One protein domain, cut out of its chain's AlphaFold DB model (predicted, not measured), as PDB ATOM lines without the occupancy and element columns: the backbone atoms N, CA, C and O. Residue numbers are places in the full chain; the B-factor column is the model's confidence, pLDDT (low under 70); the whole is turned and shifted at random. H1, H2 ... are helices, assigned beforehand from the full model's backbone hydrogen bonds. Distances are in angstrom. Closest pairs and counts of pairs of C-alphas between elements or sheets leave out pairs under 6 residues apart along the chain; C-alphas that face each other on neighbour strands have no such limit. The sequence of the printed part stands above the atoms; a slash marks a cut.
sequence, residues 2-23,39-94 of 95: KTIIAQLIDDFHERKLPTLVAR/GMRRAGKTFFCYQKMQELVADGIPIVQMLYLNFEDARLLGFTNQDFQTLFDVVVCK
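Overview. This is residues 2 to 23 and 39 to 94 of the 95 residues of the protein "AAA_14 domain-containing protein" of Gammaproteobacteria bacterium (UniProt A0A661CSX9). Three helices are set around a long link in a flat outline: H1 sets out beside H3 and runs from there toward the side where H2 lies, and residues 59 to 82, with no named element, lead from H2 through the middle of the domain and on to H3. H1 and H3 are packed together only at the first residues of H1, 2 to 6, while H2 touches neither of them. The 78 printed residues include three named helices, H1, H2 and H3 in that order along the chain, and no named strand; the class is all helix, though under half of the residues, 37 of 78, are in named elements. The whole is only just compact, close to loose, with a radius of gyration of the C-alphas of 13.9 A, and the C-alphas span 36 by 32 by 17 A.

Along the chain. The printed part begins with H1, residues 2 to 14, which runs 18.5 A from C-alpha 2 at (35.858, -44.617, 28.322) to C-alpha 14. H2, residues 45 to 58, is the longest helix, 20.1 A from its first to its last C-alpha, and begins with C-alpha 45 at (49.469, -57.728, 8.257). H3, residues 83 to 92, measures 14.3 A and ends with C-alpha 92 at (35.686, -36.402, 18.538).

Arrangement. H1 touches H3, with 7 pairs of C-alphas within 8 A. Of H1, residues 2 to 6 alone touch H3, and the closest C-alphas of the two helices, those of Lys 2 and Thr 86, are 6.0 A apart. The two run the same way at a steep tilt of 49 degrees, with their centres 11.7 A apart. H1 and H2 are apart, with no C-alpha of the one within 8 A of the other. H2 and H3 are apart too, with no C-alpha of the one within 8 A of the other. In H1, H2 and H3 every O i to N i+4 pair is within hydrogen-bond range.

Size, cuts and confidence. The two C-alphas farthest apart in the domain, those of Val 21 and Gln 82, are 37.4 A from each other, and the outline is flat. Residues 24 to 38 are not printed; across this cut, which falls in the link from H1 to H2, C-alphas 23 and 39 are 14.5 A apart. The link from H2 to H3, 24 residues, is long. Its C-alphas lie 1 to 19 A from the mean of all C-alphas, at (45.559, -47.698, 16.543); C-alpha 68 of this link is at (44.566, -47.319, 16.118). The mean pLDDT of the printed part is 93.2, and one printed residue, Lys 94, is under 70.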
ATOM      1  N   LYS A   2      35.400 -45.949  28.788       93.25
ATOM      2  CA  LYS A   2      35.858 -44.617  28.322       93.25
ATOM      3  C   LYS A   2      37.324 -44.280  28.642       93.25
ATOM      4  O   LYS A   2      38.083 -43.970  27.734       93.25
ATOM      5  N   THR A   3      37.728 -44.385  29.909       95.25
ATOM      6  CA  THR A   3      39.107 -44.091  30.346       95.25
ATOM      7  C   THR A   3      40.140 -44.998  29.682       95.25
ATOM      8  O   THR A   3      41.197 -44.529  29.289       95.25
ATOM      9  N   ILE A   4      39.811 -46.282  29.510       95.69
ATOM     10  CA  ILE A   4      40.693 -47.267  28.873       95.69
ATOM     11  C   ILE A   4      40.900 -46.916  27.399       95.69
ATOM     12  O   ILE A   4      42.028 -46.927  26.920       95.69
ATOM     13  N   ILE A   5      39.822 -46.580  26.687       95.19
ATOM     14  CA  ILE A   5      39.897 -46.151  25.287       95.19
ATOM     15  C   ILE A   5      40.748 -44.883  25.159       95.19
ATOM     16  O   ILE A   5      41.614 -44.831  24.293       95.19
ATOM     17  N   ALA A   6      40.530 -43.884  26.021       94.75
ATOM     18  CA  ALA A   6      41.322 -42.655  26.009       94.75
ATOM     19  C   ALA A   6      42.818 -42.953  26.195       94.75
ATOM     20  O   ALA A   6      43.618 -42.559  25.353       94.75
ATOM     21  N   GLN A   7      43.160 -43.763  27.204       95.38
ATOM     22  CA  GLN A   7      44.532 -44.209  27.454       95.38
ATOM     23  C   GLN A   7      45.129 -44.966  26.264       95.38
ATOM     24  O   GLN A   7      46.252 -44.693  25.872       95.38
ATOM     25  N   LEU A   8      44.383 -45.883  25.641       95.88
ATOM     26  CA  LEU A   8      44.849 -46.615  24.457       95.88
ATOM     27  C   LEU A   8      45.188 -45.686  23.287       95.88
ATOM     28  O   LEU A   8      46.140 -45.940  22.548       95.88
ATOM     29  N   ILE A   9      44.395 -44.630  23.106       94.44
ATOM     30  CA  ILE A   9      44.617 -43.626  22.068       94.44
ATOM     31  C   ILE A   9      45.831 -42.758  22.427       94.44
ATOM     32  O   ILE A   9      46.677 -42.545  21.563       94.44
ATOM     33  N   ASP A  10      45.942 -42.291  23.675       94.31
ATOM     34  CA  ASP A  10      47.106 -41.537  24.175       94.31
ATOM     35  C   ASP A  10      48.406 -42.334  23.997       94.31
ATOM     36  O   ASP A  10      49.330 -41.871  23.328       94.31
ATOM     37  N   ASP A  11      48.431 -43.584  24.471       95.25
ATOM     38  CA  ASP A  11      49.559 -44.508  24.321       95.25
ATOM     39  C   ASP A  11      49.976 -44.652  22.848       95.25
ATOM     40  O   ASP A  11      51.162 -44.773  22.523       95.25
ATOM     41  N   PHE A  12      48.998 -44.676  21.934       94.44
ATOM     42  CA  PHE A  12      49.253 -44.768  20.501       94.44
ATOM     43  C   PHE A  12      49.809 -43.468  19.905       94.44
ATOM     44  O   PHE A  12      50.665 -43.525  19.021       94.44
ATOM     45  N   HIS A  13      49.342 -42.312  20.367       93.75
ATOM     46  CA  HIS A  13      49.812 -41.008  19.899       93.75
ATOM     47  C   HIS A  13      51.232 -40.694  20.380       93.75
ATOM     48  O   HIS A  13      51.994 -40.069  19.646       93.75
ATOM     49  N   GLU A  14      51.609 -41.166  21.569       94.00
ATOM     50  CA  GLU A  14      52.937 -40.933  22.152       94.00
ATOM     51  C   GLU A  14      54.006 -41.919  21.654       94.00
ATOM     52  O   GLU A  14      55.200 -41.597  21.607       94.00
ATOM     53  N   ARG A  15      53.613 -43.137  21.261       91.62
ATOM     54  CA  ARG A  15      54.575 -44.136  20.774       91.62
ATOM     55  C   ARG A  15      55.115 -43.791  19.390       91.62
ATOM     56  O   ARG A  15      54.417 -43.343  18.486       91.62
ATOM     57  N   LYS A  16      56.370 -44.172  19.158       91.19
ATOM     58  CA  LYS A  16      56.941 -44.195  17.806       91.19
ATOM     59  C   LYS A  16      56.400 -45.396  17.027       91.19
ATOM     60  O   LYS A  16      56.285 -46.506  17.558       91.19
ATOM     61  N   LEU A  17      56.086 -45.191  15.747       92.56
ATOM     62  CA  LEU A  17      55.790 -46.298  14.838       92.56
ATOM     63  C   LEU A  17      57.045 -47.178  14.683       92.56
ATOM     64  O   LEU A  17      58.154 -46.645  14.604       92.56
ATOM     65  N   PRO A  18      56.900 -48.515  14.656       93.00
ATOM     66  CA  PRO A  18      58.046 -49.413  14.595       93.00
ATOM     67  C   PRO A  18      58.797 -49.271  13.269       93.00
ATOM     68  O   PRO A  18      58.196 -49.024  12.222       93.00
ATOM     69  N   THR A  19      60.108 -49.504  13.290       91.56
ATOM     70  CA  THR A  19      60.889 -49.694  12.063       91.56
ATOM     71  C   THR A  19      60.392 -50.934  11.327       91.56
ATOM     72  O   THR A  19      60.168 -51.978  11.945       91.56
ATOM     73  N   LEU A  20      60.230 -50.836  10.011       92.44
ATOM     74  CA  LEU A  20      59.695 -51.916   9.189       92.44
ATOM     75  C   LEU A  20      60.449 -52.037   7.868       92.44
ATOM     76  O   LEU A  20      61.055 -51.083   7.390       92.44
ATOM     77  N   VAL A  21      60.384 -53.230   7.280       90.88
ATOM     78  CA  VAL A  21      60.796 -53.467   5.896       90.88
ATOM     79  C   VAL A  21      59.570 -53.252   5.019       90.88
ATOM     80  O   VAL A  21      58.555 -53.931   5.200       90.88
ATOM     81  N   ALA A  22      59.653 -52.290   4.101       88.25
ATOM     82  CA  ALA A  22      58.531 -51.930   3.249       88.25
ATOM     83  C   ALA A  22      58.128 -53.093   2.330       88.25
ATOM     84  O   ALA A  22      58.965 -53.769   1.729       88.25
ATOM     85  N   ARG A  23      56.821 -53.312   2.207       88.44
ATOM     86  CA  ARG A  23      56.221 -54.191   1.205       88.44
ATOM     87  C   ARG A  23      55.978 -53.390  -0.066       88.44
ATOM     88  O   ARG A  23      55.547 -52.242  -0.007       88.44
ATOM     89  N   GLY A  39      44.847 -62.582   5.489       94.31
ATOM     90  CA  GLY A  39      45.915 -63.572   5.306       94.31
ATOM     91  C   GLY A  39      46.305 -64.311   6.586       94.31
ATOM     92  O   GLY A  39      45.792 -64.032   7.672       94.31
ATOM     93  N   MET A  40      47.264 -65.231   6.474       96.31
ATOM     94  CA  MET A  40      47.689 -66.126   7.561       96.31
ATOM     95  C   MET A  40      48.269 -65.391   8.786       96.31
ATOM     96  O   MET A  40      48.752 -64.251   8.705       96.31
ATOM     97  N   ARG A  41      48.227 -66.039   9.959       93.00
ATOM     98  CA  ARG A  41      48.878 -65.555  11.194       93.00
ATOM     99  C   ARG A  41      50.373 -65.315  10.923       93.00
ATOM    100  O   ARG A  41      50.993 -66.078  10.196       93.00
ATOM    101  N   ARG A  42      50.945 -64.246  11.492       90.06
ATOM    102  CA  ARG A  42      52.359 -63.834  11.317       90.06
ATOM    103  C   ARG A  42      52.792 -63.428   9.895       90.06
ATOM    104  O   ARG A  42      53.952 -63.105   9.704       90.06
ATOM    105  N   ALA A  43      51.877 -63.286   8.935       93.25
ATOM    106  CA  ALA A  43      52.195 -62.779   7.591       93.25
ATOM    107  C   ALA A  43      52.483 -61.255   7.515       93.25
ATOM    108  O   ALA A  43      52.426 -60.672   6.433       93.25
ATOM    109  N   GLY A  44      52.720 -60.577   8.645       93.00
ATOM    110  CA  GLY A  44      53.054 -59.144   8.678       93.00
ATOM    111  C   GLY A  44      51.905 -58.180   8.350       93.00
ATOM    112  O   GLY A  44      52.157 -57.075   7.888       93.00
ATOM    113  N   LYS A  45      50.642 -58.574   8.565       94.88
ATOM    114  CA  LYS A  45      49.469 -57.728   8.257       94.88
ATOM    115  C   LYS A  45      49.444 -56.431   9.075       94.88
ATOM    116  O   LYS A  45      49.304 -55.360   8.506       94.88
ATOM    117  N   THR A  46      49.669 -56.515  10.388       94.50
ATOM    118  CA  THR A  46      49.752 -55.333  11.267       94.50
ATOM    119  C   THR A  46      50.883 -54.396  10.845       94.50
ATOM    120  O   THR A  46      50.696 -53.187  10.801       94.50
ATOM    121  N   PHE A  47      52.033 -54.957  10.457       94.81
ATOM    122  CA  PHE A  47      53.164 -54.181   9.945       94.81
ATOM    123  C   PHE A  47      52.846 -53.498   8.612       94.81
ATOM    124  O   PHE A  47      53.304 -52.386   8.383       94.81
ATOM    125  N   PHE A  48      52.012 -54.105   7.766       95.00
ATOM    126  CA  PHE A  48      51.528 -53.453   6.552       95.00
ATOM    127  C   PHE A  48      50.608 -52.257   6.861       95.00
ATOM    128  O   PHE A  48      50.725 -51.216   6.221       95.00
ATOM    129  N   CYS A  49      49.764 -52.341   7.896       95.12
ATOM    130  CA  CYS A  49      49.006 -51.179   8.376       95.12
ATOM    131  C   CYS A  49      49.929 -50.084   8.939       95.12
ATOM    132  O   CYS A  49      49.711 -48.909   8.660       95.12
ATOM    133  N   TYR A  50      50.986 -50.449   9.675       95.56
ATOM    134  CA  TYR A  50      51.980 -49.480  10.160       95.56
ATOM    135  C   TYR A  50      52.767 -48.815   9.034       95.56
ATOM    136  O   TYR A  50      53.033 -47.621   9.125       95.56
ATOM    137  N   GLN A  51      53.079 -49.539   7.956       95.31
ATOM    138  CA  GLN A  51      53.650 -48.936   6.753       95.31
ATOM    139  C   GLN A  51      52.721 -47.852   6.211       95.31
ATOM    140  O   GLN A  51      53.176 -46.745   5.946       95.31
ATOM    141  N   LYS A  52      51.411 -48.119   6.130       95.06
ATOM    142  CA  LYS A  52      50.471 -47.092   5.679       95.06
ATOM    143  C   LYS A  52      50.410 -45.889   6.619       95.06
ATOM    144  O   LYS A  52      50.319 -44.764   6.148       95.06
ATOM    145  N   MET A  53      50.485 -46.105   7.930       95.62
ATOM    146  CA  MET A  53      50.569 -45.005   8.896       95.62
ATOM    147  C   MET A  53      51.845 -44.176   8.696       95.62
ATOM    148  O   MET A  53      51.767 -42.955   8.701       95.62
ATOM    149  N   GLN A  54      52.999 -44.811   8.452       95.19
ATOM    150  CA  GLN A  54      54.247 -44.101   8.142       95.19
ATOM    151  C   GLN A  54      54.153 -43.299   6.841       95.19
ATOM    152  O   GLN A  54      54.621 -42.166   6.808       95.19
ATOM    153  N   GLU A  55      53.521 -43.851   5.801       94.50
ATOM    154  CA  GLU A  55      53.239 -43.125   4.556       94.50
ATOM    155  C   GLU A  55      52.372 -41.884   4.826       94.50
ATOM    156  O   GLU A  55      52.726 -40.795   4.402       94.50
ATOM    157  N   LEU A  56      51.286 -42.018   5.598       94.94
ATOM    158  CA  LEU A  56      50.412 -40.887   5.939       94.94
ATOM    159  C   LEU A  56      51.146 -39.806   6.751       94.94
ATOM    160  O   LEU A  56      50.939 -38.620   6.511       94.94
ATOM    161  N   VAL A  57      52.024 -40.201   7.681       95.12
ATOM    162  CA  VAL A  57      52.875 -39.253   8.420       95.12
ATOM    163  C   VAL A  57      53.852 -38.540   7.484       95.12
ATOM    164  O   VAL A  57      54.027 -37.329   7.601       95.12
ATOM    165  N   ALA A  58      54.463 -39.261   6.542       94.50
ATOM    166  CA  ALA A  58      55.343 -38.670   5.535       94.50
ATOM    167  C   ALA A  58      54.594 -37.699   4.601       94.50
ATOM    168  O   ALA A  58      55.166 -36.691   4.194       94.50
ATOM    169  N   ASP A  59      53.310 -37.957   4.342       95.50
ATOM    170  CA  ASP A  59      52.402 -37.078   3.592       95.50
ATOM    171  C   ASP A  59      51.912 -35.864   4.420       95.50
ATOM    172  O   ASP A  59      51.109 -35.062   3.944       95.50
ATOM    173  N   GLY A  60      52.391 -35.701   5.661       96.44
ATOM    174  CA  GLY A  60      52.101 -34.553   6.525       96.44
ATOM    175  C   GLY A  60      50.892 -34.721   7.448       96.44
ATOM    176  O   GLY A  60      50.530 -33.773   8.143       96.44
ATOM    177  N   ILE A  61      50.271 -35.905   7.499       95.50
ATOM    178  CA  ILE A  61      49.160 -36.177   8.419       95.50
ATOM    179  C   ILE A  61      49.737 -36.507   9.800       95.50
ATOM    180  O   ILE A  61      50.431 -37.515   9.955       95.50
ATOM    181  N   PRO A  62      49.457 -35.704  10.836       93.56
ATOM    182  CA  PRO A  62      50.029 -35.938  12.151       93.56
ATOM    183  C   PRO A  62      49.405 -37.181  12.800       93.56
ATOM    184  O   PRO A  62      48.217 -37.462  12.642       93.56
ATOM    185  N   ILE A  63      50.202 -37.917  13.583       92.81
ATOM    186  CA  ILE A  63      49.767 -39.176  14.217       92.81
ATOM    187  C   ILE A  63      48.550 -38.998  15.137       92.81
ATOM    188  O   ILE A  63      47.740 -39.912  15.258       92.81
ATOM    189  N   VAL A  64      48.378 -37.808  15.722       92.69
ATOM    190  CA  VAL A  64      47.237 -37.468  16.590       92.69
ATOM    191  C   VAL A  64      45.892 -37.507  15.858       92.69
ATOM    192  O   VAL A  64      44.862 -37.734  16.482       92.69
ATOM    193  N   GLN A  65      45.893 -37.376  14.526       92.19
ATOM    194  CA  GLN A  65      44.695 -37.522  13.689       92.19
ATOM    195  C   GLN A  65      44.412 -38.983  13.301       92.19
ATOM    196  O   GLN A  65      43.450 -39.265  12.588       92.19
ATOM    197  N   MET A  66      45.245 -39.930  13.738       93.56
ATOM    198  CA  MET A  66      45.087 -41.350  13.440       93.56
ATOM    199  C   MET A  66      44.513 -42.094  14.648       93.56
ATOM    200  O   MET A  66      44.963 -41.919  15.781       93.56
ATOM    201  N   LEU A  67      43.551 -42.981  14.389       93.75
ATOM    202  CA  LEU A  67      43.011 -43.916  15.373       93.75
ATOM    203  C   LEU A  67      43.553 -45.321  15.104       93.75
ATOM    204  O   LEU A  67      43.355 -45.883  14.026       93.75
ATOM    205  N   TYR A  68      44.183 -45.914  16.114       94.75
ATOM    206  CA  TYR A  68      44.566 -47.319  16.118       94.75
ATOM    207  C   TYR A  68      43.971 -48.009  17.341       94.75
ATOM    208  O   TYR A  68      44.166 -47.565  18.469       94.75
ATOM    209  N   LEU A  69      43.272 -49.119  17.111       94.00
ATOM    210  CA  LEU A  69      42.698 -49.940  18.168       94.00
ATOM    211  C   LEU A  69      43.074 -51.403  17.932       94.00
ATOM    212  O   LEU A  69      42.842 -51.948  16.852       94.00
ATOM    213  N   ASN A  70      43.671 -52.033  18.941       94.44
ATOM    214  CA  ASN A  70      44.011 -53.449  18.921       94.44
ATOM    215  C   ASN A  70      43.040 -54.225  19.813       94.44
ATOM    216  O   ASN A  70      43.196 -54.209  21.029       94.44
ATOM    217  N   PHE A  71      42.086 -54.939  19.220       93.31
ATOM    218  CA  PHE A  71      41.096 -55.722  19.971       93.31
ATOM    219  C   PHE A  71      41.683 -56.898  20.770       93.31
ATOM    220  O   PHE A  71      41.000 -57.442  21.625       93.31
ATOM    221  N   GLU A  72      42.944 -57.267  20.532       92.19
ATOM    222  CA  GLU A  72      43.655 -58.274  21.331       92.19
ATOM    223  C   GLU A  72      44.276 -57.691  22.618       92.19
ATOM    224  O   GLU A  72      44.876 -58.426  23.400       92.19
ATOM    225  N   ASP A  73      44.205 -56.372  22.836       95.44
ATOM    226  CA  ASP A  73      44.688 -55.753  24.073       95.44
ATOM    227  C   ASP A  73      43.799 -56.176  25.252       95.44
ATOM    228  O   ASP A  73      42.587 -55.959  25.246       95.44
ATOM    229  N   ALA A  74      44.406 -56.761  26.287       95.31
ATOM    230  CA  ALA A  74      43.689 -57.289  27.446       95.31
ATOM    231  C   ALA A  74      42.860 -56.226  28.189       95.31
ATOM    232  O   ALA A  74      41.885 -56.568  28.857       95.31
ATOM    233  N   ARG A  75      43.202 -54.936  28.061       95.56
ATOM    234  CA  ARG A  75      42.426 -53.836  28.653       95.56
ATOM    235  C   ARG A  75      41.038 -53.688  28.023       95.56
ATOM    236  O   ARG A  75      40.145 -53.147  28.665       95.56
ATOM    237  N   LEU A  76      40.839 -54.187  26.802       95.75
ATOM    238  CA  LEU A  76      39.547 -54.207  26.108       95.75
ATOM    239  C   LEU A  76      38.706 -55.452  26.435       95.75
ATOM    240  O   LEU A  76      37.698 -55.702  25.773       95.75
ATOM    241  N   LEU A  77      39.080 -56.249  27.442       95.12
ATOM    242  CA  LEU A  77      38.267 -57.385  27.864       95.12
ATOM    243  C   LEU A  77      36.847 -56.920  28.235       95.12
ATOM    244  O   LEU A  77      36.666 -56.016  29.049       95.12
ATOM    245  N   GLY A  78      35.839 -57.548  27.626       92.88
ATOM    246  CA  GLY A  78      34.436 -57.170  27.809       92.88
ATOM    247  C   GLY A  78      33.973 -55.985  26.955       92.88
ATOM    248  O   GLY A  78      32.885 -55.480  27.204       92.88
ATOM    249  N   PHE A  79      34.755 -55.545  25.962       95.62
ATOM    250  CA  PHE A  79      34.308 -54.556  24.978       95.62
ATOM    251  C   PHE A  79      33.083 -55.063  24.208       95.62
ATOM    252  O   PHE A  79      33.068 -56.177  23.681       95.62
ATOM    253  N   THR A  80      32.056 -54.223  24.132       95.50
ATOM    254  CA  THR A  80      30.765 -54.525  23.511       95.50
ATOM    255  C   THR A  80      30.429 -53.533  22.402       95.50
ATOM    256  O   THR A  80      31.087 -52.512  22.217       95.50
ATOM    257  N   ASN A  81      29.329 -53.780  21.687       93.56
ATOM    258  CA  ASN A  81      28.853 -52.858  20.657       93.56
ATOM    259  C   ASN A  81      28.505 -51.458  21.197       93.56
ATOM    260  O   ASN A  81      28.606 -50.481  20.461       93.56
ATOM    261  N   GLN A  82      28.109 -51.343  22.469       92.62
ATOM    262  CA  GLN A  82      27.784 -50.050  23.083       92.62
ATOM    263  C   GLN A  82      29.037 -49.180  23.267       92.62
ATOM    264  O   GLN A  82      28.965 -47.952  23.221       92.62
ATOM    265  N   ASP A  83      30.208 -49.808  23.395       94.94
ATOM    266  CA  ASP A  83      31.475 -49.112  23.583       94.94
ATOM    267  C   ASP A  83      31.983 -48.441  22.296       94.94
ATOM    268  O   ASP A  83      32.818 -47.542  22.377       94.94
ATOM    269  N   PHE A  84      31.447 -48.781  21.113       93.81
ATOM    270  CA  PHE A  84      31.751 -48.051  19.873       93.81
ATOM    271  C   PHE A  84      31.269 -46.600  19.916       93.81
ATOM    272  O   PHE A  84      31.962 -45.721  19.406       93.81
ATOM    273  N   GLN A  85      30.129 -46.329  20.560       93.25
ATOM    274  CA  GLN A  85      29.683 -44.949  20.763       93.25
ATOM    275  C   GLN A  85      30.663 -44.209  21.676       93.25
ATOM    276  O   GLN A  85      31.087 -43.101  21.372       93.25
ATOM    277  N   THR A  86      31.110 -44.873  22.746       93.06
ATOM    278  CA  THR A  86      32.120 -44.309  23.650       93.06
ATOM    279  C   THR A  86      33.440 -44.036  22.920       93.06
ATOM    280  O   THR A  86      34.064 -43.005  23.157       93.06
ATOM    281  N   LEU A  87      33.867 -44.930  22.021       94.00
ATOM    282  CA  LEU A  87      35.049 -44.739  21.177       94.00
ATOM    283  C   LEU A  87      34.918 -43.487  20.306       94.00
ATOM    284  O   LEU A  87      35.843 -42.680  20.264       94.00
ATOM    285  N   PHE A  88      33.773 -43.315  19.645       91.94
ATOM    286  CA  PHE A  88      33.500 -42.143  18.820       91.94
ATOM    287  C   PHE A  88      33.534 -40.850  19.643       91.94
ATOM    288  O   PHE A  88      34.238 -39.911  19.273       91.94
ATOM    289  N   ASP A  89      32.859 -40.828  20.793       91.50
ATOM    290  CA  ASP A  89      32.810 -39.655  21.669       91.50
ATOM    291  C   ASP A  89      34.211 -39.245  22.145       91.50
ATOM    292  O   ASP A  89      34.533 -38.059  22.186       91.50
ATOM    293  N   VAL A  90      35.070 -40.217  22.481       91.81
ATOM    294  CA  VAL A  90      36.452 -39.945  22.909       91.81
ATOM    295  C   VAL A  90      37.276 -39.352  21.771       91.81
ATOM    296  O   VAL A  90      38.006 -38.397  22.009       91.81
ATOM    297  N   VAL A  91      37.162 -39.885  20.554       88.12
ATOM    298  CA  VAL A  91      37.939 -39.411  19.397       88.12
ATOM    299  C   VAL A  91      37.515 -38.006  18.974       88.12
ATOM    300  O   VAL A  91      38.373 -37.183  18.683       88.12
ATOM    301  N   VAL A  92      36.212 -37.712  18.966       84.75
ATOM    302  CA  VAL A  92      35.686 -36.402  18.538       84.75
ATOM    303  C   VAL A  92      35.926 -35.310  19.580       84.75
ATOM    304  O   VAL A  92      36.147 -34.158  19.216       84.75
ATOM    305  N   CYS A  93      35.885 -35.642  20.872       77.25
ATOM    306  CA  CYS A  93      36.112 -34.658  21.935       77.25
ATOM    307  C   CYS A  93      37.597 -34.366  22.190       77.25
ATOM    308  O   CYS A  93      37.903 -33.495  23.006       77.25
ATOM    309  N   LYS A  94      38.514 -35.112  21.564       69.06
ATOM    310  CA  LYS A  94      39.952 -34.920  21.741       69.06
ATOM    311  C   LYS A  94      40.449 -33.876  20.723       69.06
ATOM    312  O   LYS A  94      40.145 -34.033  19.542       69.06
TER     313      LYS A  94